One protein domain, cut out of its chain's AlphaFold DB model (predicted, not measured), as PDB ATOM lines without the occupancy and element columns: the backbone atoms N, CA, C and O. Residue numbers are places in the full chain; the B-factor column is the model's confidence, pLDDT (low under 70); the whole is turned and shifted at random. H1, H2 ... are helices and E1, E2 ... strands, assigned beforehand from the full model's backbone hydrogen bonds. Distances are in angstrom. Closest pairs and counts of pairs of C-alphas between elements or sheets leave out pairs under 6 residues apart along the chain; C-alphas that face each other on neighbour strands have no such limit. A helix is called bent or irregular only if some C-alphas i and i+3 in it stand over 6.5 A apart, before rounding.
ATOM      1  N   THR A 346     -55.962 -23.995 -33.637       88.31
ATOM      2  CA  THR A 346     -56.823 -22.832 -33.898       88.31
ATOM      3  C   THR A 346     -56.697 -22.363 -35.337       88.31
ATOM      4  O   THR A 346     -55.603 -22.355 -35.907       88.31
ATOM      5  N   ARG A 347     -57.826 -21.956 -35.917       87.31
ATOM      6  CA  ARG A 347     -57.864 -21.300 -37.225       87.31
ATOM      7  C   ARG A 347     -57.543 -19.809 -37.113       87.31
ATOM      8  O   ARG A 347     -56.890 -19.279 -37.997       87.31
ATOM      9  N   GLY A 348     -57.918 -19.158 -36.009       81.94
ATOM     10  CA  GLY A 348     -57.897 -17.693 -35.920       81.94
ATOM     11  C   GLY A 348     -56.527 -17.077 -36.216       81.94
ATOM     12  O   GLY A 348     -56.436 -16.111 -36.956       81.94
ATOM     13  N   TYR A 349     -55.447 -17.676 -35.710       81.12
ATOM     14  CA  TYR A 349     -54.088 -17.189 -35.983       81.12
ATOM     15  C   TYR A 349     -53.571 -17.597 -37.374       81.12
ATOM     16  O   TYR A 349     -52.654 -16.982 -37.905       81.12
ATOM     17  N   ALA A 350     -54.132 -18.650 -37.973       82.00
ATOM     18  CA  ALA A 350     -53.839 -19.022 -39.355       82.00
ATOM     19  C   ALA A 350     -54.509 -18.067 -40.350       82.00
ATOM     20  O   ALA A 350     -53.883 -17.755 -41.358       82.00
ATOM     21  N   ASP A 351     -55.713 -17.572 -40.049       78.12
ATOM     22  CA  ASP A 351     -56.445 -16.626 -40.903       78.12
ATOM     23  C   ASP A 351     -55.685 -15.299 -41.098       78.12
ATOM     24  O   ASP A 351     -55.815 -14.668 -42.145       78.12
ATOM     25  N   ASP A 352     -54.820 -14.923 -40.149       76.00
ATOM     26  CA  ASP A 352     -53.909 -13.774 -40.267       76.00
ATOM     27  C   ASP A 352     -52.842 -13.953 -41.370       76.00
ATOM     28  O   ASP A 352     -52.259 -12.975 -41.842       76.00
ATOM     29  N   TYR A 353     -52.578 -15.195 -41.787       74.19
ATOM     30  CA  TYR A 353     -51.693 -15.520 -42.910       74.19
ATOM     31  C   TYR A 353     -52.490 -15.932 -44.153       74.19
ATOM     32  O   TYR A 353     -52.207 -15.448 -45.249       74.19
ATOM     33  N   TRP A 354     -53.465 -16.831 -43.987       75.56
ATOM     34  CA  TRP A 354     -54.278 -17.423 -45.049       75.56
ATOM     35  C   TRP A 354     -55.735 -17.562 -44.594       75.56
ATOM     36  O   TRP A 354     -56.109 -18.544 -43.955       75.56
ATOM     37  N   ASN A 355     -56.556 -16.575 -44.939       73.56
ATOM     38  CA  ASN A 355     -57.979 -16.514 -44.591       73.56
ATOM     39  C   ASN A 355     -58.878 -17.387 -45.493       73.56
ATOM     40  O   ASN A 355     -59.931 -17.858 -45.051       73.56
ATOM     41  N   ASP A 356     -58.463 -17.606 -46.741       74.38
ATOM     42  CA  ASP A 356     -59.193 -18.368 -47.754       74.38
ATOM     43  C   ASP A 356     -58.821 -19.860 -47.774       74.38
ATOM     44  O   ASP A 356     -57.936 -20.338 -47.060       74.38
ATOM     45  N   ASN A 357     -59.523 -20.625 -48.614       76.44
ATOM     46  CA  ASN A 357     -59.244 -22.043 -48.817       76.44
ATOM     47  C   ASN A 357     -57.818 -22.258 -49.345       76.44
ATOM     48  O   ASN A 357     -57.432 -21.735 -50.392       76.44
ATOM     49  N   VAL A 358     -57.065 -23.108 -48.658       70.25
ATOM     50  CA  VAL A 358     -55.680 -23.449 -48.965       70.25
ATOM     51  C   VAL A 358     -55.623 -24.813 -49.651       70.25
ATOM     52  O   VAL A 358     -56.080 -25.824 -49.111       70.25
ATOM     53  N   THR A 359     -55.041 -24.864 -50.850       70.62
ATOM     54  CA  THR A 359     -54.793 -26.137 -51.542       70.62
ATOM     55  C   THR A 359     -53.606 -26.873 -50.910       70.62
ATOM     56  O   THR A 359     -52.691 -26.218 -50.406       70.62
ATOM     57  N   PRO A 360     -53.551 -28.219 -50.973       68.56
ATOM     58  CA  PRO A 360     -52.402 -28.974 -50.469       68.56
ATOM     59  C   PRO A 360     -51.067 -28.510 -51.062       68.56
ATOM     60  O   PRO A 360     -50.120 -28.276 -50.327       68.56
ATOM     61  N   LEU A 361     -51.025 -28.262 -52.376       68.56
ATOM     62  CA  LEU A 361     -49.814 -27.788 -53.050       68.56
ATOM     63  C   LEU A 361     -49.363 -26.410 -52.544       68.56
ATOM     64  O   LEU A 361     -48.176 -26.185 -52.334       68.56
ATOM     65  N   PHE A 362     -50.299 -25.479 -52.345       71.94
ATOM     66  CA  PHE A 362     -49.969 -24.159 -51.808       71.94
ATOM     67  C   PHE A 362     -49.450 -24.261 -50.370       71.94
ATOM     68  O   PHE A 362     -48.466 -23.607 -50.023       71.94
ATOM     69  N   PHE A 363     -50.079 -25.106 -49.548       79.31
ATOM     70  CA  PHE A 363     -49.644 -25.363 -48.178       79.31
ATOM     71  C   PHE A 363     -48.237 -25.966 -48.130       79.31
ATOM     72  O   PHE A 363     -47.413 -25.490 -47.356       79.31
ATOM     73  N   ASP A 364     -47.931 -26.944 -48.983       73.75
ATOM     74  CA  ASP A 364     -46.605 -27.569 -49.040       73.75
ATOM     75  C   ASP A 364     -45.521 -26.582 -49.501       73.75
ATOM     76  O   ASP A 364     -44.396 -26.611 -49.006       73.75
ATOM     77  N   LEU A 365     -45.848 -25.669 -50.422       70.31
ATOM     78  CA  LEU A 365     -44.890 -24.684 -50.934       70.31
ATOM     79  C   LEU A 365     -44.618 -23.533 -49.958       70.31
ATOM     80  O   LEU A 365     -43.486 -23.052 -49.883       70.31
ATOM     81  N   LEU A 366     -45.639 -23.051 -49.241       78.62
ATOM     82  CA  LEU A 366     -45.532 -21.835 -48.425       78.62
ATOM     83  C   LEU A 366     -45.588 -22.081 -46.914       78.62
ATOM     84  O   LEU A 366     -45.083 -21.262 -46.144       78.62
ATOM     85  N   GLY A 367     -46.145 -23.207 -46.473       82.38
ATOM     86  CA  GLY A 367     -46.227 -23.583 -45.057       82.38
ATOM     87  C   GLY A 367     -44.874 -23.753 -44.409       82.38
ATOM     88  O   GLY A 367     -44.695 -23.322 -43.270       82.38
ATOM     89  N   ASP A 368     -43.893 -24.249 -45.155       84.94
ATOM     90  CA  ASP A 368     -42.517 -24.342 -44.681       84.94
ATOM     91  C   ASP A 368     -41.911 -22.967 -44.375       84.94
ATOM     92  O   ASP A 368     -41.201 -22.822 -43.379       84.94
ATOM     93  N   HIS A 369     -42.233 -21.921 -45.142       85.69
ATOM     94  CA  HIS A 369     -41.753 -20.571 -44.831       85.69
ATOM     95  C   HIS A 369     -42.383 -20.027 -43.551       85.69
ATOM     96  O   HIS A 369     -41.681 -19.492 -42.689       85.69
ATOM     97  N   VAL A 370     -43.694 -20.203 -43.378       86.38
ATOM     98  CA  VAL A 370     -44.393 -19.742 -42.169       86.38
ATOM     99  C   VAL A 370     -43.939 -20.535 -40.935       86.38
ATOM    100  O   VAL A 370     -43.733 -19.982 -39.849       86.38
ATOM    101  N   LYS A 371     -43.715 -21.839 -41.083       87.81
ATOM    102  CA  LYS A 371     -43.213 -22.700 -40.013       87.81
ATOM    103  C   LYS A 371     -41.761 -22.376 -39.669       87.81
ATOM    104  O   LYS A 371     -41.468 -21.977 -38.541       87.81
ATOM    105  N   TYR A 372     -40.848 -22.543 -40.621       87.81
ATOM    106  CA  TYR A 372     -39.415 -22.513 -40.348       87.81
ATOM    107  C   TYR A 372     -38.853 -21.095 -40.269       87.81
ATOM    108  O   TYR A 372     -38.069 -20.822 -39.365       87.81
ATOM    109  N   ILE A 373     -39.253 -20.183 -41.158       88.00
ATOM    110  CA  ILE A 373     -38.667 -18.832 -41.232       88.00
ATOM    111  C   ILE A 373     -39.399 -17.869 -40.303       88.00
ATOM    112  O   ILE A 373     -38.769 -17.148 -39.523       88.00
ATOM    113  N   VAL A 374     -40.731 -17.854 -40.373       86.75
ATOM    114  CA  VAL A 374     -41.526 -16.901 -39.591       86.75
ATOM    115  C   VAL A 374     -41.537 -17.267 -38.112       86.75
ATOM    116  O   VAL A 374     -41.354 -16.390 -37.276       86.75
ATOM    117  N   ASN A 375     -41.715 -18.541 -37.762       86.94
ATOM    118  CA  ASN A 375     -41.864 -18.935 -36.360       86.94
ATOM    119  C   ASN A 375     -40.583 -19.533 -35.757       86.94
ATOM    120  O   ASN A 375     -40.099 -19.037 -34.739       86.94
ATOM    121  N   MET A 376     -39.996 -20.574 -36.360       88.44
ATOM    122  CA  MET A 376     -38.853 -21.267 -35.741       88.44
ATOM    123  C   MET A 376     -37.562 -20.434 -35.753       88.44
ATOM    124  O   MET A 376     -36.914 -20.326 -34.711       88.44
ATOM    125  N   GLU A 377     -37.189 -19.830 -36.886       89.56
ATOM    126  CA  GLU A 377     -36.008 -18.957 -36.996       89.56
ATOM    127  C   GLU A 377     -36.159 -17.726 -36.084       89.56
ATOM    128  O   GLU A 377     -35.222 -17.369 -35.371       89.56
ATOM    129  N   LEU A 378     -37.357 -17.130 -36.022       88.06
ATOM    130  CA  LEU A 378     -37.651 -16.017 -35.114       88.06
ATOM    131  C   LEU A 378     -37.445 -16.397 -33.646       88.06
ATOM    132  O   LEU A 378     -36.728 -15.704 -32.926       88.06
ATOM    133  N   ASN A 379     -38.020 -17.517 -33.201       89.06
ATOM    134  CA  ASN A 379     -37.852 -17.980 -31.824       89.06
ATOM    135  C   ASN A 379     -36.386 -18.250 -31.480       89.06
ATOM    136  O   ASN A 379     -35.957 -17.969 -30.360       89.06
ATOM    137  N   GLN A 380     -35.607 -18.767 -32.434       89.69
ATOM    138  CA  GLN A 380     -34.167 -18.957 -32.263       89.69
ATOM    139  C   GLN A 380     -33.433 -17.624 -32.099       89.69
ATOM    140  O   GLN A 380     -32.572 -17.512 -31.223       89.69
ATOM    141  N   ILE A 381     -33.784 -16.605 -32.888       90.50
ATOM    142  CA  ILE A 381     -33.227 -15.253 -32.757       90.50
ATOM    143  C   ILE A 381     -33.593 -14.665 -31.396       90.50
ATOM    144  O   ILE A 381     -32.694 -14.269 -30.658       90.50
ATOM    145  N   MET A 382     -34.873 -14.697 -31.020       89.25
ATOM    146  CA  MET A 382     -35.383 -14.183 -29.742       89.25
ATOM    147  C   MET A 382     -34.865 -14.963 -28.526       89.25
ATOM    148  O   MET A 382     -34.818 -14.434 -27.419       89.25
ATOM    149  N   GLY A 383     -34.409 -16.201 -28.714       88.38
ATOM    150  CA  GLY A 383     -33.889 -17.027 -27.628       88.38
ATOM    151  C   GLY A 383     -34.948 -17.743 -26.809       88.38
ATOM    152  O   GLY A 383     -34.657 -18.172 -25.694       88.38
ATOM    153  N   TYR A 384     -36.156 -17.877 -27.348       87.69
ATOM    154  CA  TYR A 384     -37.222 -18.639 -26.717       87.69
ATOM    155  C   TYR A 384     -36.991 -20.146 -26.858       87.69
ATOM    156  O   TYR A 384     -36.169 -20.612 -27.654       87.69
ATOM    157  N   LYS A 385     -37.724 -20.929 -26.057       77.62
ATOM    158  CA  LYS A 385     -37.677 -22.395 -26.133       77.62
ATOM    159  C   LYS A 385     -37.995 -22.865 -27.555       77.62
ATOM    160  O   LYS A 385     -38.814 -22.267 -28.257       77.62
ATOM    161  N   LYS A 386     -37.347 -23.966 -27.953       74.88
ATOM    162  CA  LYS A 386     -37.588 -24.606 -29.247       74.88
ATOM    163  C   LYS A 386     -39.078 -24.940 -29.363       74.88
ATOM    164  O   LYS A 386     -39.632 -25.589 -28.479       74.88
ATOM    165  N   MET A 387     -39.703 -24.459 -30.436       78.75
ATOM    166  CA  MET A 387     -41.083 -24.802 -30.767       78.75
ATOM    167  C   MET A 387     -41.196 -26.293 -31.114       78.75
ATOM    168  O   MET A 387     -40.214 -26.875 -31.589       78.75
ATOM    169  N   PRO A 388     -42.367 -26.910 -30.892       79.25
ATOM    170  CA  PRO A 388     -42.619 -28.256 -31.375       79.25
ATOM    171  C   PRO A 388     -42.653 -28.272 -32.915       79.25
ATOM    172  O   PRO A 388     -42.835 -27.235 -33.554       79.25
ATOM    173  N   ASP A 389     -42.440 -29.442 -33.520       74.50
ATOM    174  CA  ASP A 389     -42.353 -29.557 -34.983       74.50
ATOM    175  C   ASP A 389     -43.727 -29.428 -35.671       74.50
ATOM    176  O   ASP A 389     -43.802 -29.127 -36.861       74.50
ATOM    177  N   ASP A 390     -44.826 -29.616 -34.944       84.50
ATOM    178  CA  ASP A 390     -46.208 -29.486 -35.403       84.50
ATOM    179  C   ASP A 390     -46.745 -28.065 -35.146       84.50
ATOM    180  O   ASP A 390     -47.691 -27.857 -34.397       84.50
ATOM    181  N   VAL A 391     -46.116 -27.059 -35.761       88.31
ATOM    182  CA  VAL A 391     -46.544 -25.645 -35.652       88.31
ATOM    183  C   VAL A 391     -47.827 -25.375 -36.444       88.31
ATOM    184  O   VAL A 391     -48.696 -24.631 -35.987       88.31
ATOM    185  N   LEU A 392     -47.926 -25.975 -37.631       89.50
ATOM    186  CA  LEU A 392     -48.953 -25.741 -38.641       89.50
ATOM    187  C   LEU A 392     -49.514 -27.071 -39.145       89.50
ATOM    188  O   LEU A 392     -48.762 -28.031 -39.320       89.50
ATOM    189  N   LYS A 393     -50.814 -27.103 -39.436       89.25
ATOM    190  CA  LYS A 393     -51.505 -28.249 -40.040       89.25
ATOM    191  C   LYS A 393     -52.507 -27.779 -41.088       89.25
ATOM    192  O   LYS A 393     -53.222 -26.808 -40.859       89.25
ATOM    193  N   LEU A 394     -52.597 -28.500 -42.204       84.12
ATOM    194  CA  LEU A 394     -53.688 -28.365 -43.165       84.12
ATOM    195  C   LEU A 394     -54.807 -29.347 -42.804       84.12
ATOM    196  O   LEU A 394     -54.563 -30.543 -42.636       84.12
ATOM    197  N   PHE A 395     -56.040 -28.863 -42.702       85.94
ATOM    198  CA  PHE A 395     -57.212 -29.702 -42.481       85.94
ATOM    199  C   PHE A 395     -58.429 -29.117 -43.198       85.94
ATOM    200  O   PHE A 395     -58.730 -27.940 -43.047       85.94
ATOM    201  N   ARG A 396     -59.124 -29.936 -44.001       85.44
ATOM    202  CA  ARG A 396     -60.328 -29.537 -44.763       85.44
ATOM    203  C   ARG A 396     -60.175 -28.186 -45.490       85.44
ATOM    204  O   ARG A 396     -61.029 -27.321 -45.373       85.44
ATOM    205  N   ALA A 397     -59.079 -28.033 -46.239       78.88
ATOM    206  CA  ALA A 397     -58.732 -26.821 -46.993       78.88
ATOM    207  C   ALA A 397     -58.490 -25.553 -46.149       78.88
ATOM    208  O   ALA A 397     -58.453 -24.462 -46.700       78.88
ATOM    209  N   HIS A 398     -58.259 -25.676 -44.842       83.81
ATOM    210  CA  HIS A 398     -57.852 -24.559 -43.989       83.81
ATOM    211  C   HIS A 398     -56.555 -24.879 -43.254       83.81
ATOM    212  O   HIS A 398     -56.288 -26.032 -42.901       83.81
ATOM    213  N   ALA A 399     -55.742 -23.852 -43.023       85.88
ATOM    214  CA  ALA A 399     -54.574 -23.967 -42.168       85.88
ATOM    215  C   ALA A 399     -54.961 -23.743 -40.705       85.88
ATOM    216  O   ALA A 399     -55.862 -22.969 -40.387       85.88
ATOM    217  N   TYR A 400     -54.257 -24.424 -39.813       91.00
ATOM    218  CA  TYR A 400     -54.441 -24.327 -38.376       91.00
ATOM    219  C   TYR A 400     -53.089 -24.202 -37.688       91.00
ATOM    220  O   TYR A 400     -52.125 -24.858 -38.083       91.00
ATOM    221  N   PHE A 401     -53.046 -23.411 -36.620       90.75
ATOM    222  CA  PHE A 401     -51.882 -23.263 -35.755       90.75
ATOM    223  C   PHE A 401     -52.044 -24.009 -34.439       90.75
ATOM    224  O   PHE A 401     -53.124 -24.048 -33.850       90.75
ATOM    225  N   ASN A 402     -50.933 -24.543 -33.950       91.62
ATOM    226  CA  ASN A 402     -50.835 -25.166 -32.640       91.62
ATOM    227  C   ASN A 402     -50.992 -24.115 -31.522       91.62
ATOM    228  O   ASN A 402     -50.163 -23.214 -31.366       91.62
ATOM    229  N   LEU A 403     -52.040 -24.242 -30.706       89.88
ATOM    230  CA  LEU A 403     -52.336 -23.339 -29.591       89.88
ATOM    231  C   LEU A 403     -51.263 -23.366 -28.496       89.88
ATOM    232  O   LEU A 403     -51.082 -22.362 -27.810       89.88
ATOM    233  N   GLY A 404     -50.499 -24.451 -28.354       87.62
ATOM    234  CA  GLY A 404     -49.318 -24.517 -27.488       87.62
ATOM    235  C   GLY A 404     -48.235 -23.520 -27.899       87.62
ATOM    236  O   GLY A 404     -47.625 -22.866 -27.048       87.62
ATOM    237  N   VAL A 405     -48.046 -23.324 -29.207       87.62
ATOM    238  CA  VAL A 405     -47.122 -22.314 -29.742       87.62
ATOM    239  C   VAL A 405     -47.606 -20.907 -29.396       87.62
ATOM    240  O   VAL A 405     -46.825 -20.093 -28.901       87.62
ATOM    241  N   ILE A 406     -48.897 -20.626 -29.584       88.06
ATOM    242  CA  ILE A 406     -49.477 -19.299 -29.321       88.06
ATOM    243  C   ILE A 406     -49.507 -19.002 -27.815       88.06
ATOM    244  O   ILE A 406     -49.160 -17.903 -27.390       88.06
ATOM    245  N   LYS A 407     -49.811 -19.996 -26.976       88.38
ATOM    246  CA  LYS A 407     -49.739 -19.901 -25.508       88.38
ATOM    247  C   LYS A 407     -48.344 -19.492 -25.019       88.38
ATOM    248  O   LYS A 407     -48.212 -18.669 -24.108       88.38
ATOM    249  N   ASN A 408     -47.290 -20.016 -25.648       87.44
ATOM    250  CA  ASN A 408     -45.924 -19.582 -25.360       87.44
ATOM    251  C   ASN A 408     -45.706 -18.109 -25.734       87.44
ATOM    252  O   ASN A 408     -45.047 -17.398 -24.975       87.44
ATOM    253  N   LYS A 409     -46.287 -17.621 -26.837       86.44
ATOM    254  CA  LYS A 409     -46.239 -16.189 -27.181       86.44
ATOM    255  C   LYS A 409     -46.953 -15.331 -26.138       86.44
ATOM    256  O   LYS A 409     -46.388 -14.336 -25.703       86.44
ATOM    257  N   VAL A 410     -48.114 -15.749 -25.627       89.06
ATOM    258  CA  VAL A 410     -48.812 -15.024 -24.540       89.06
ATOM    259  C   VAL A 410     -47.904 -14.831 -23.319       89.06
ATOM    260  O   VAL A 410     -47.832 -13.743 -22.750       89.06
ATOM    261  N   THR A 411     -47.159 -15.872 -22.944       89.81
ATOM    262  CA  THR A 411     -46.246 -15.835 -21.788       89.81
ATOM    263  C   THR A 411     -45.029 -14.938 -22.029       89.81
ATOM    264  O   THR A 411     -44.608 -14.213 -21.126       89.81
ATOM    265  N   ASN A 412     -44.444 -14.983 -23.227       87.81
ATOM    266  CA  ASN A 412     -43.163 -14.330 -23.508       87.81
ATOM    267  C   ASN A 412     -43.298 -12.933 -24.126       87.81
ATOM    268  O   ASN A 412     -42.398 -12.119 -23.966       87.81
ATOM    269  N   GLU A 413     -44.397 -12.634 -24.815       85.12
ATOM    270  CA  GLU A 413     -44.527 -11.445 -25.667       85.12
ATOM    271  C   GLU A 413     -45.665 -10.510 -25.251       85.12
ATOM    272  O   GLU A 413     -45.580  -9.317 -25.537       85.12
ATOM    273  N   ILE A 414     -46.689 -11.008 -24.544       86.25
ATOM    274  CA  ILE A 414     -47.933 -10.269 -24.274       86.25
ATOM    275  C   ILE A 414     -48.075  -9.970 -22.764       86.25
ATOM    276  O   ILE A 414     -48.457 -10.861 -21.995       86.25
ATOM    277  N   PRO A 415     -47.785  -8.735 -22.305       86.88
ATOM    278  CA  PRO A 415     -47.971  -8.327 -20.909       86.88
ATOM    279  C   PRO A 415     -49.412  -8.476 -20.400       86.88
ATOM    280  O   PRO A 415     -50.360  -8.375 -21.166       86.88
ATOM    281  N   HIS A 416     -49.604  -8.623 -19.085       87.38
ATOM    282  CA  HIS A 416     -50.942  -8.776 -18.481       87.38
ATOM    283  C   HIS A 416     -51.933  -7.678 -18.872       87.38
ATOM    284  O   HIS A 416     -53.059  -7.977 -19.251       87.38
ATOM    285  N   PHE A 417     -51.501  -6.417 -18.836       83.75
ATOM    286  CA  PHE A 417     -52.368  -5.259 -19.067       83.75
ATOM    287  C   PHE A 417     -52.881  -5.132 -20.512       83.75
ATOM    288  O   PHE A 417     -53.746  -4.303 -20.769       83.75
ATOM    289  N   VAL A 418     -52.368  -5.941 -21.447       81.06
ATOM    290  CA  VAL A 418     -52.747  -5.893 -22.869       81.06
ATOM    291  C   VAL A 418     -53.567  -7.099 -23.317       81.06
ATOM    292  O   VAL A 418     -53.970  -7.170 -24.472       81.06
ATOM    293  N   ARG A 419     -53.816  -8.066 -22.425       87.56
ATOM    294  CA  ARG A 419     -54.547  -9.313 -22.714       87.56
ATOM    295  C   ARG A 419     -56.062  -9.095 -22.718       87.56
ATOM    296  O   ARG A 419     -56.794  -9.700 -21.933       87.56
ATOM    297  N   SER A 420     -56.521  -8.188 -23.577       84.44
ATOM    298  CA  SER A 420     -57.945  -7.964 -23.820       84.44
ATOM    299  C   SER A 420     -58.586  -9.168 -24.520       84.44
ATOM    300  O   SER A 420     -57.900 -10.064 -25.016       84.44
ATOM    301  N   GLU A 421     -59.919  -9.180 -24.569       78.88
ATOM    302  CA  GLU A 421     -60.692 -10.174 -25.327       78.88
ATOM    303  C   GLU A 421     -60.260 -10.252 -26.795       78.88
ATOM    304  O   GLU A 421     -60.063 -11.348 -27.317       78.88
ATOM    305  N   ASP A 422     -60.040  -9.099 -27.430       76.94
ATOM    306  CA  ASP A 422     -59.656  -9.019 -28.842       76.94
ATOM    307  C   ASP A 422     -58.256  -9.584 -29.090       76.94
ATOM    308  O   ASP A 422     -58.028 -10.276 -30.075       76.94
ATOM    309  N   VAL A 423     -57.317  -9.344 -28.170       77.06
ATOM    310  CA  VAL A 423     -55.941  -9.861 -28.256       77.06
ATOM    311  C   VAL A 423     -55.888 -11.380 -28.078       77.06
ATOM    312  O   VAL A 423     -54.984 -12.042 -28.589       77.06
ATOM    313  N   LEU A 424     -56.841 -11.940 -27.334       86.44
ATOM    314  CA  LEU A 424     -56.926 -13.369 -27.043       86.44
ATOM    315  C   LEU A 424     -57.980 -14.089 -27.896       86.44
ATOM    316  O   LEU A 424     -58.318 -15.233 -27.597       86.44
ATOM    317  N   ASN A 425     -58.489 -13.464 -28.959       84.00
ATOM    318  CA  ASN A 425     -59.541 -14.014 -29.823       84.00
ATOM    319  C   ASN A 425     -59.174 -15.354 -30.499       84.00
ATOM    320  O   ASN A 425     -60.058 -16.087 -30.936       84.00
ATOM    321  N   TYR A 426     -57.889 -15.707 -30.546       85.31
ATOM    322  CA  TYR A 426     -57.397 -16.986 -31.062       85.31
ATOM    323  C   TYR A 426     -57.671 -18.176 -30.132       85.31
ATOM    324  O   TYR A 426     -57.538 -19.327 -30.560       85.31
ATOM    325  N   PHE A 427     -58.004 -17.902 -28.868       87.69
ATOM    326  CA  PHE A 427     -58.208 -18.882 -27.809       87.69
ATOM    327  C   PHE A 427     -59.705 -19.110 -27.533       87.69
ATOM    328  O   PHE A 427     -60.489 -18.163 -27.609       87.69
ATOM    329  N   PRO A 428     -60.118 -20.345 -27.186       85.38
ATOM    330  CA  PRO A 428     -61.495 -20.640 -26.801       85.38
ATOM    331  C   PRO A 428     -61.914 -19.905 -25.520       85.38
ATOM    332  O   PRO A 428     -61.083 -19.540 -24.686       85.38
ATOM    333  N   GLU A 429     -63.219 -19.736 -25.333       86.50
ATOM    334  CA  GLU A 429     -63.783 -19.147 -24.116       86.50
ATOM    335  C   GLU A 429     -63.547 -20.013 -22.861       86.50
ATOM    336  O   GLU A 429     -63.356 -21.231 -22.938       86.50
ATOM    337  N   GLY A 430     -63.591 -19.381 -21.683       83.88
ATOM    338  CA  GLY A 430     -63.572 -20.046 -20.371       83.88
ATOM    339  C   GLY A 430     -62.185 -20.339 -19.776       83.88
ATOM    340  O   GLY A 430     -61.166 -19.786 -20.197       83.88
ATOM    341  N   ALA A 431     -62.160 -21.219 -18.766       82.12
ATOM    342  CA  ALA A 431     -61.000 -21.527 -17.908       82.12
ATOM    343  C   ALA A 431     -60.218 -22.803 -18.293       82.12
ATOM    344  O   ALA A 431     -59.449 -23.339 -17.495       82.12
ATOM    345  N   GLY A 432     -60.413 -23.332 -19.507       78.50
ATOM    346  CA  GLY A 432     -59.678 -24.511 -19.987       78.50
ATOM    347  C   GLY A 432     -58.159 -24.274 -20.111       78.50
ATOM    348  O   GLY A 432     -57.694 -23.138 -20.002       78.50
ATOM    349  N   PRO A 433     -57.345 -25.303 -20.419       80.50
ATOM    350  CA  PRO A 433     -55.880 -25.175 -20.527       80.50
ATOM    351  C   PRO A 433     -55.415 -24.168 -21.596       80.50
ATOM    352  O   PRO A 433     -54.296 -23.640 -21.508       80.50
ATOM    353  N   TYR A 434     -56.287 -23.911 -22.576       88.19
ATOM    354  CA  TYR A 434     -56.151 -22.895 -23.616       88.19
ATOM    355  C   TYR A 434     -57.230 -21.809 -23.554       88.19
ATOM    356  O   TYR A 434     -57.313 -21.010 -24.471       88.19
ATOM    357  N   GLY A 435     -58.060 -21.780 -22.512       86.81
ATOM    358  CA  GLY A 435     -59.155 -20.824 -22.396       86.81
ATOM    359  C   GLY A 435     -58.670 -19.390 -22.166       86.81
ATOM    360  O   GLY A 435     -57.606 -19.177 -21.573       86.81
ATOM    361  N   LYS A 436     -59.439 -18.395 -22.614       89.25
ATOM    362  CA  LYS A 436     -59.097 -16.971 -22.455       89.25
ATOM    363  C   LYS A 436     -58.871 -16.559 -21.001       89.25
ATOM    364  O   LYS A 436     -57.945 -15.793 -20.738       89.25
ATOM    365  N   GLU A 437     -59.653 -17.080 -20.052       88.38
ATOM    366  CA  GLU A 437     -59.460 -16.794 -18.621       88.38
ATOM    367  C   GLU A 437     -58.080 -17.277 -18.156       88.38
ATOM    368  O   GLU A 437     -57.336 -16.538 -17.516       88.38
ATOM    369  N   THR A 438     -57.675 -18.473 -18.588       89.25
ATOM    370  CA  THR A 438     -56.338 -19.017 -18.322       89.25
ATOM    371  C   THR A 438     -55.247 -18.166 -18.962       89.25
ATOM    372  O   THR A 438     -54.234 -17.884 -18.321       89.25
ATOM    373  N   MET A 439     -55.431 -17.735 -20.215       92.38
ATOM    374  CA  MET A 439     -54.449 -16.906 -20.925       92.38
ATOM    375  C   MET A 439     -54.232 -15.551 -20.253       92.38
ATOM    376  O   MET A 439     -53.093 -15.083 -20.199       92.38
ATOM    377  N   LYS A 440     -55.282 -14.934 -19.700       90.62
ATOM    378  CA  LYS A 440     -55.170 -13.680 -18.937       90.62
ATOM    379  C   LYS A 440     -54.248 -13.840 -17.729       90.62
ATOM    380  O   LYS A 440     -53.359 -13.013 -17.546       90.62
ATOM    381  N   GLU A 441     -54.363 -14.956 -17.013       91.94
ATOM    382  CA  GLU A 441     -53.632 -15.220 -15.766       91.94
ATOM    383  C   GLU A 441     -52.204 -15.775 -15.946       91.94
ATOM    384  O   GLU A 441     -51.426 -15.806 -14.990       91.94
ATOM    385  N   LEU A 442     -51.805 -16.212 -17.153       92.44
ATOM    386  CA  LEU A 442     -50.455 -16.757 -17.384       92.44
ATOM    387  C   LEU A 442     -49.353 -15.779 -16.947       92.44
ATOM    388  O   LEU A 442     -49.499 -14.579 -17.151       92.44
ATOM    389  N   PRO A 443     -48.199 -16.221 -16.425       92.62
ATOM    390  CA  PRO A 443     -47.117 -15.295 -16.096       92.62
ATOM    391  C   PRO A 443     -46.632 -14.534 -17.342       92.62
ATOM    392  O   PRO A 443     -46.770 -15.006 -18.468       92.62
ATOM    393  N   PHE A 444     -46.053 -13.350 -17.143       92.75
ATOM    394  CA  PHE A 444     -45.348 -12.627 -18.201       92.75
ATOM    395  C   PHE A 444     -43.837 -12.674 -17.952       92.75
ATOM    396  O   PHE A 444     -43.340 -12.170 -16.940       92.75
ATOM    397  N   ALA A 445     -43.095 -13.283 -18.874       91.19
ATOM    398  CA  ALA A 445     -41.655 -13.491 -18.777       91.19
ATOM    399  C   ALA A 445     -40.865 -12.229 -19.177       91.19
ATOM    400  O   ALA A 445     -40.111 -12.217 -20.147       91.19
ATOM    401  N   LEU A 446     -41.012 -11.144 -18.404       90.00
ATOM    402  CA  LEU A 446     -40.430  -9.828 -18.713       90.00
ATOM    403  C   LEU A 446     -38.917  -9.871 -19.007       90.00
ATOM    404  O   LEU A 446     -38.439  -9.173 -19.898       90.00
ATOM    405  N   LYS A 447     -38.154 -10.689 -18.269       90.06
ATOM    406  CA  LYS A 447     -36.703 -10.834 -18.487       90.06
ATOM    407  C   LYS A 447     -36.391 -11.435 -19.855       90.06
ATOM    408  O   LYS A 447     -35.527 -10.914 -20.557       90.06
ATOM    409  N   ASP A 448     -37.109 -12.490 -20.225       88.69
ATOM    410  CA  ASP A 448     -36.931 -13.172 -21.504       88.69
ATOM    411  C   ASP A 448     -37.360 -12.255 -22.653       88.69
ATOM    412  O   ASP A 448     -36.659 -12.173 -23.658       88.69
ATOM    413  N   ARG A 449     -38.425 -11.462 -22.463       90.06
ATOM    414  CA  ARG A 449     -38.865 -10.451 -23.432       90.06
ATOM    415  C   ARG A 449     -37.808  -9.381 -23.706       90.06
ATOM    416  O   ARG A 449     -37.543  -9.061 -24.860       90.06
ATOM    417  N   ILE A 450     -37.200  -8.826 -22.655       88.38
ATOM    418  CA  ILE A 450     -36.148  -7.804 -22.791       88.38
ATOM    419  C   ILE A 450     -34.917  -8.392 -23.494       88.38
ATOM    420  O   ILE A 450     -34.341  -7.752 -24.375       88.38
ATOM    421  N   LEU A 451     -34.518  -9.615 -23.132       90.88
ATOM    422  CA  LEU A 451     -33.411 -10.305 -23.796       90.88
ATOM    423  C   LEU A 451     -33.718 -10.594 -25.268       90.88
ATOM    424  O   LEU A 451     -32.829 -10.428 -26.102       90.88
ATOM    425  N   ALA A 452     -34.952 -10.978 -25.597       90.19
ATOM    426  CA  ALA A 452     -35.383 -11.208 -26.970       90.19
ATOM    427  C   ALA A 452     -35.245  -9.950 -27.834       90.19
ATOM    428  O   ALA A 452     -34.674 -10.031 -28.917       90.19
ATOM    429  N   GLU A 453     -35.668  -8.786 -27.336       87.25
ATOM    430  CA  GLU A 453     -35.507  -7.504 -28.040       87.25
ATOM    431  C   GLU A 453     -34.034  -7.160 -28.299       87.25
ATOM    432  O   GLU A 453     -33.657  -6.823 -29.422       87.25
ATOM    433  N   ILE A 454     -33.164  -7.329 -27.295       88.94
ATOM    434  CA  ILE A 454     -31.718  -7.123 -27.471       88.94
ATOM    435  C   ILE A 454     -31.159  -8.078 -28.533       88.94
ATOM    436  O   ILE A 454     -30.350  -7.678 -29.371       88.94
ATOM    437  N   ARG A 455     -31.578  -9.347 -28.515       92.38
ATOM    438  CA  ARG A 455     -31.111 -10.345 -29.481       92.38
ATOM    439  C   ARG A 455     -31.586 -10.039 -30.896       92.38
ATOM    440  O   ARG A 455     -30.774 -10.150 -31.807       92.38
ATOM    441  N   VAL A 456     -32.835  -9.615 -31.081       89.25
ATOM    442  CA  VAL A 456     -33.333  -9.159 -32.387       89.25
ATOM    443  C   VAL A 456     -32.471  -8.000 -32.887       89.25
ATOM    444  O   VAL A 456     -31.921  -8.095 -33.976       89.25
ATOM    445  N   MET A 457     -32.206  -6.980 -32.063       85.38
ATOM    446  CA  MET A 457     -31.352  -5.851 -32.463       85.38
ATOM    447  C   MET A 457     -29.922  -6.253 -32.871       85.38
ATOM    448  O   MET A 457     -29.323  -5.584 -33.712       85.38
ATOM    449  N   LEU A 458     -29.361  -7.310 -32.272       89.44
ATOM    450  CA  LEU A 458     -27.997  -7.779 -32.551       89.44
ATOM    451  C   LEU A 458     -27.909  -8.746 -33.736       89.44
ATOM    452  O   LEU A 458     -26.926  -8.709 -34.474       89.44
ATOM    453  N   PHE A 459     -28.889  -9.638 -33.886       89.81
ATOM    454  CA  PHE A 459     -28.848 -10.738 -34.856       89.81
ATOM    455  C   PHE A 459     -29.724 -10.502 -36.087       89.81
ATOM    456  O   PHE A 459     -29.520 -11.170 -37.100       89.81
ATOM    457  N   ASP A 460     -30.666  -9.562 -36.024       88.56
ATOM    458  CA  ASP A 460     -31.509  -9.163 -37.146       88.56
ATOM    459  C   ASP A 460     -31.793  -7.647 -37.125       88.56
ATOM    460  O   ASP A 460     -32.818  -7.197 -36.602       88.56
ATOM    461  N   PRO A 461     -30.884  -6.829 -37.683       80.75
ATOM    462  CA  PRO A 461     -30.968  -5.372 -37.597       80.75
ATOM    463  C   PRO A 461     -32.204  -4.779 -38.289       80.75
ATOM    464  O   PRO A 461     -32.558  -3.637 -37.978       80.75
ATOM    465  N   ASP A 462     -32.855  -5.539 -39.174       83.12
ATOM    466  CA  ASP A 462     -34.072  -5.138 -39.885       83.12
ATOM    467  C   ASP A 462     -35.343  -5.465 -39.086       83.12
ATOM    468  O   ASP A 462     -36.405  -4.911 -39.353       83.12
ATOM    469  N   GLY A 463     -35.251  -6.337 -38.078       76.19
ATOM    470  CA  GLY A 463     -36.384  -6.895 -37.333       76.19
ATOM    471  C   GLY A 463     -36.952  -6.027 -36.211       76.19
ATOM    472  O   GLY A 463     -37.649  -6.531 -35.335       76.19
ATOM    473  N   SER A 464     -36.619  -4.736 -36.174       73.50
ATOM    474  CA  SER A 464     -37.105  -3.829 -35.128       73.50
ATOM    475  C   SER A 464     -38.343  -3.051 -35.567       73.50
ATOM    476  O   SER A 464     -38.443  -2.658 -36.730       73.50
ATOM    477  N   ILE A 465     -39.195  -2.699 -34.599       66.62
ATOM    478  CA  ILE A 465     -40.471  -1.989 -34.808       66.62
ATOM    479  C   ILE A 465     -40.358  -0.712 -35.667       66.62
ATOM    480  O   ILE A 465     -41.302  -0.354 -36.359       66.62
ATOM    481  N   ASN A 466     -39.192  -0.055 -35.662       71.38
ATOM    482  CA  ASN A 466     -38.943   1.203 -36.374       71.38
ATOM    483  C   ASN A 466     -38.177   1.040 -37.698       71.38
ATOM    484  O   ASN A 466     -37.834   2.045 -38.303       71.38
ATOM    485  N   ALA A 524     -44.353  -8.614 -38.316       58.31
ATOM    486  CA  ALA A 524     -45.350  -7.642 -38.762       58.31
ATOM    487  C   ALA A 524     -46.826  -7.918 -38.411       58.31
ATOM    488  O   ALA A 524     -47.585  -6.958 -38.359       58.31
ATOM    489  N   ILE A 525     -47.284  -9.153 -38.166       51.38
ATOM    490  CA  ILE A 525     -48.746  -9.403 -38.217       51.38
ATOM    491  C   ILE A 525     -49.453  -9.369 -36.841       51.38
ATOM    492  O   ILE A 525     -50.408  -8.605 -36.699       51.38
ATOM    493  N   PRO A 526     -48.978 -10.043 -35.775       47.28
ATOM    494  CA  PRO A 526     -49.628  -9.942 -34.462       47.28
ATOM    495  C   PRO A 526     -49.043  -8.823 -33.589       47.28
ATOM    496  O   PRO A 526     -49.777  -8.145 -32.878       47.28
ATOM    497  N   VAL A 527     -47.724  -8.591 -33.642       45.66
ATOM    498  CA  VAL A 527     -47.021  -7.706 -32.689       45.66
ATOM    499  C   VAL A 527     -47.222  -6.223 -33.016       45.66
ATOM    500  O   VAL A 527     -47.394  -5.416 -32.103       45.66
ATOM    501  N   HIS A 528     -47.265  -5.852 -34.300       46.16
ATOM    502  CA  HIS A 528     -47.512  -4.464 -34.711       46.16
ATOM    503  C   HIS A 528     -48.984  -4.065 -34.590       46.16
ATOM    504  O   HIS A 528     -49.254  -2.965 -34.117       46.16
ATOM    505  N   ASN A 529     -49.930  -4.950 -34.932       41.25
ATOM    506  CA  ASN A 529     -51.355  -4.689 -34.704       41.25
ATOM    507  C   ASN A 529     -51.666  -4.575 -33.204       41.25
ATOM    508  O   ASN A 529     -52.330  -3.621 -32.804       41.25
ATOM    509  N   LEU A 530     -51.115  -5.455 -32.352       41.53
ATOM    510  CA  LEU A 530     -51.203  -5.281 -30.895       41.53
ATOM    511  C   LEU A 530     -50.571  -3.962 -30.443       41.53
ATOM    512  O   LEU A 530     -51.189  -3.226 -29.683       41.53
ATOM    513  N   GLY A 531     -49.345  -3.665 -30.885       42.66
ATOM    514  CA  GLY A 531     -48.607  -2.467 -30.484       42.66
ATOM    515  C   GLY A 531     -49.319  -1.168 -30.868       42.66
ATOM    516  O   GLY A 531     -49.395  -0.248 -30.058       42.66
ATOM    517  N   MET A 532     -49.903  -1.110 -32.066       45.28
ATOM    518  CA  MET A 532     -50.672   0.041 -32.542       45.28
ATOM    519  C   MET A 532     -52.026   0.158 -31.839       45.28
ATOM    520  O   MET A 532     -52.367   1.249 -31.388       45.28
ATOM    521  N   ASN A 533     -52.750  -0.950 -31.645       40.88
ATOM    522  CA  ASN A 533     -53.995  -0.954 -30.866       40.88
ATOM    523  C   ASN A 533     -53.757  -0.537 -29.408       40.88
ATOM    524  O   ASN A 533     -54.588   0.142 -28.811       40.88
ATOM    525  N   LEU A 534     -52.598  -0.880 -28.843       44.56
ATOM    526  CA  LEU A 534     -52.197  -0.470 -27.501       44.56
ATOM    527  C   LEU A 534     -51.906   1.018 -27.386       44.56
ATOM    528  O   LEU A 534     -52.347   1.653 -26.431       44.56
ATOM    529  N   ILE A 535     -51.184   1.576 -28.355       45.59
ATOM    530  CA  ILE A 535     -50.921   3.014 -28.416       45.59
ATOM    531  C   ILE A 535     -52.238   3.773 -28.617       45.59
ATOM    532  O   ILE A 535     -52.469   4.769 -27.937       45.59
ATOM    533  N   SER A 536     -53.125   3.289 -29.488       41.22
ATOM    534  CA  SER A 536     -54.435   3.902 -29.712       41.22
ATOM    535  C   SER A 536     -55.330   3.848 -28.476       41.22
ATOM    536  O   SER A 536     -55.864   4.883 -28.100       41.22
ATOM    537  N   ASN A 537     -55.457   2.706 -27.797       44.31
ATOM    538  CA  ASN A 537     -56.315   2.602 -26.611       44.31
ATOM    539  C   ASN A 537     -55.761   3.377 -25.406       44.31
ATOM    540  O   ASN A 537     -56.534   3.969 -24.667       44.31
ATOM    541  N   TYR A 538     -54.437   3.443 -25.229       41.41
ATOM    542  CA  TYR A 538     -53.823   4.185 -24.119       41.41
ATOM    543  C   TYR A 538     -53.800   5.711 -24.330       41.41
ATOM    544  O   TYR A 538     -53.673   6.460 -23.368       41.41
ATOM    545  N   LEU A 539     -53.868   6.189 -25.579       37.72
ATOM    546  CA  LEU A 539     -53.912   7.624 -25.903       37.72
ATOM    547  C   LEU A 539     -55.339   8.169 -26.091       37.72
ATOM    548  O   LEU A 539     -55.498   9.385 -26.205       37.72
ATOM    549  N   LEU A 540     -56.344   7.291 -26.196       40.16
ATOM    550  CA  LEU A 540     -57.754   7.647 -26.407       40.16
ATOM    551  C   LEU A 540     -58.640   7.442 -25.160       40.16
ATOM    552  O   LEU A 540     -59.808   7.836 -25.200       40.16
ATOM    553  N   GLU A 541     -58.094   6.885 -24.076       37.94
ATOM    554  CA  GLU A 541     -58.571   7.083 -22.693       37.94
ATOM    555  C   GLU A 541     -57.911   8.323 -22.073       37.94
ATOM    556  O   GLU A 541     -58.609   9.043 -21.318       37.94
TER     557      GLU A 541
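Overview. This is residues 346 to 466 and 524 to 541 of the 541 residues of the protein "Pyruvate, water dikinase" of Candidatus Thorarchaeota archaeon SMTZ1-83 (UniProt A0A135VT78). A three-sided frame is made by the long helix H2, by the hairpin E1 and E2 running on into H3, and by H5, which meets the last residues of H2 and the end of H3. H4 and a long stretch without a named element, residues 414 to 435, lie by H3, the short H1 lies by E2, and H6 is set off from the other helices. The printed part has 139 residues, with six named helices and two named strands in the order H1, H2, E1, E2, H3, H4, H5, H6; the sheet E1 - E2 is antiparallel. The class is mostly helix, and the whole is compact, with a radius of gyration of the C-alphas of 15.5 A and spans of 44 by 39 by 28 A.

Along the chain. H1 is residues 348 to 351, with C-alpha 348 at (-57.897, -17.693, -35.920). H2, residues 360 to 382, is 30.6 A long; it has a kink of 31 degrees near residue 367 and is only just irregular, with C-alphas 365 and 368 6.7 A apart. E1 is residues 392 to 395 and E2 residues 398 to 402, 13.4 A long. H3, residues 403 to 413, is 14.8 A long. H4 is residues 436 to 441. H5, residues 446 to 459, is 19.9 A long. H6, residues 526 to 540, is 21.0 A long and ends with C-alpha 540 at (-57.754, 7.647, -26.407).

Arrangement. E1 and E2 form a hairpin, with N 393 and O 400 2.9 A apart and N 400 and O 393 2.8 A apart, within hydrogen-bond range. The closest C-alphas of H1 and E2, those of Ala 350 and Tyr 400, are 5.4 A apart. Those of H2 and E1, Lys 371 and Leu 392, are 6.6 A apart. H2 and H3 are apart. H2 touches H5 with residues 381 to 382 alone, about perpendicular at 74 degrees; the closest C-alphas, of Met 382 and Ala 452, are 4.1 A apart. H3 and H5 touch only at their ends, about perpendicular at 89 degrees, with the C-alphas of Asn 412 and Arg 449 closest at 5.8 A. H3 and H4 are close but not clearly touching; their closest C-alphas, of Val 410 and Met 439, are 7.0 A apart. H6 touches no helix; it is only just apart from H3, at 8.3 A. Every O i to N i+4 pair is within hydrogen-bond range in H3, H4, H5 and H6, and 12 of 19 are in H2; H1 is too short for such a pair.

Size, cuts and confidence. The C-alphas of Leu 361 and Glu 541, the two farthest apart, are 47.1 A from each other. Residues 467 to 523 are not printed, and C-alphas 466 and 524 are 11.2 A apart across this cut, in the link from H5 to H6. The link from H3 to H4 is long, with 22 residues. The mean pLDDT of the printed part is 79.1; residues 360 to 361, 465 and 524 to 541 are under 70, and H6 has a mean of 43.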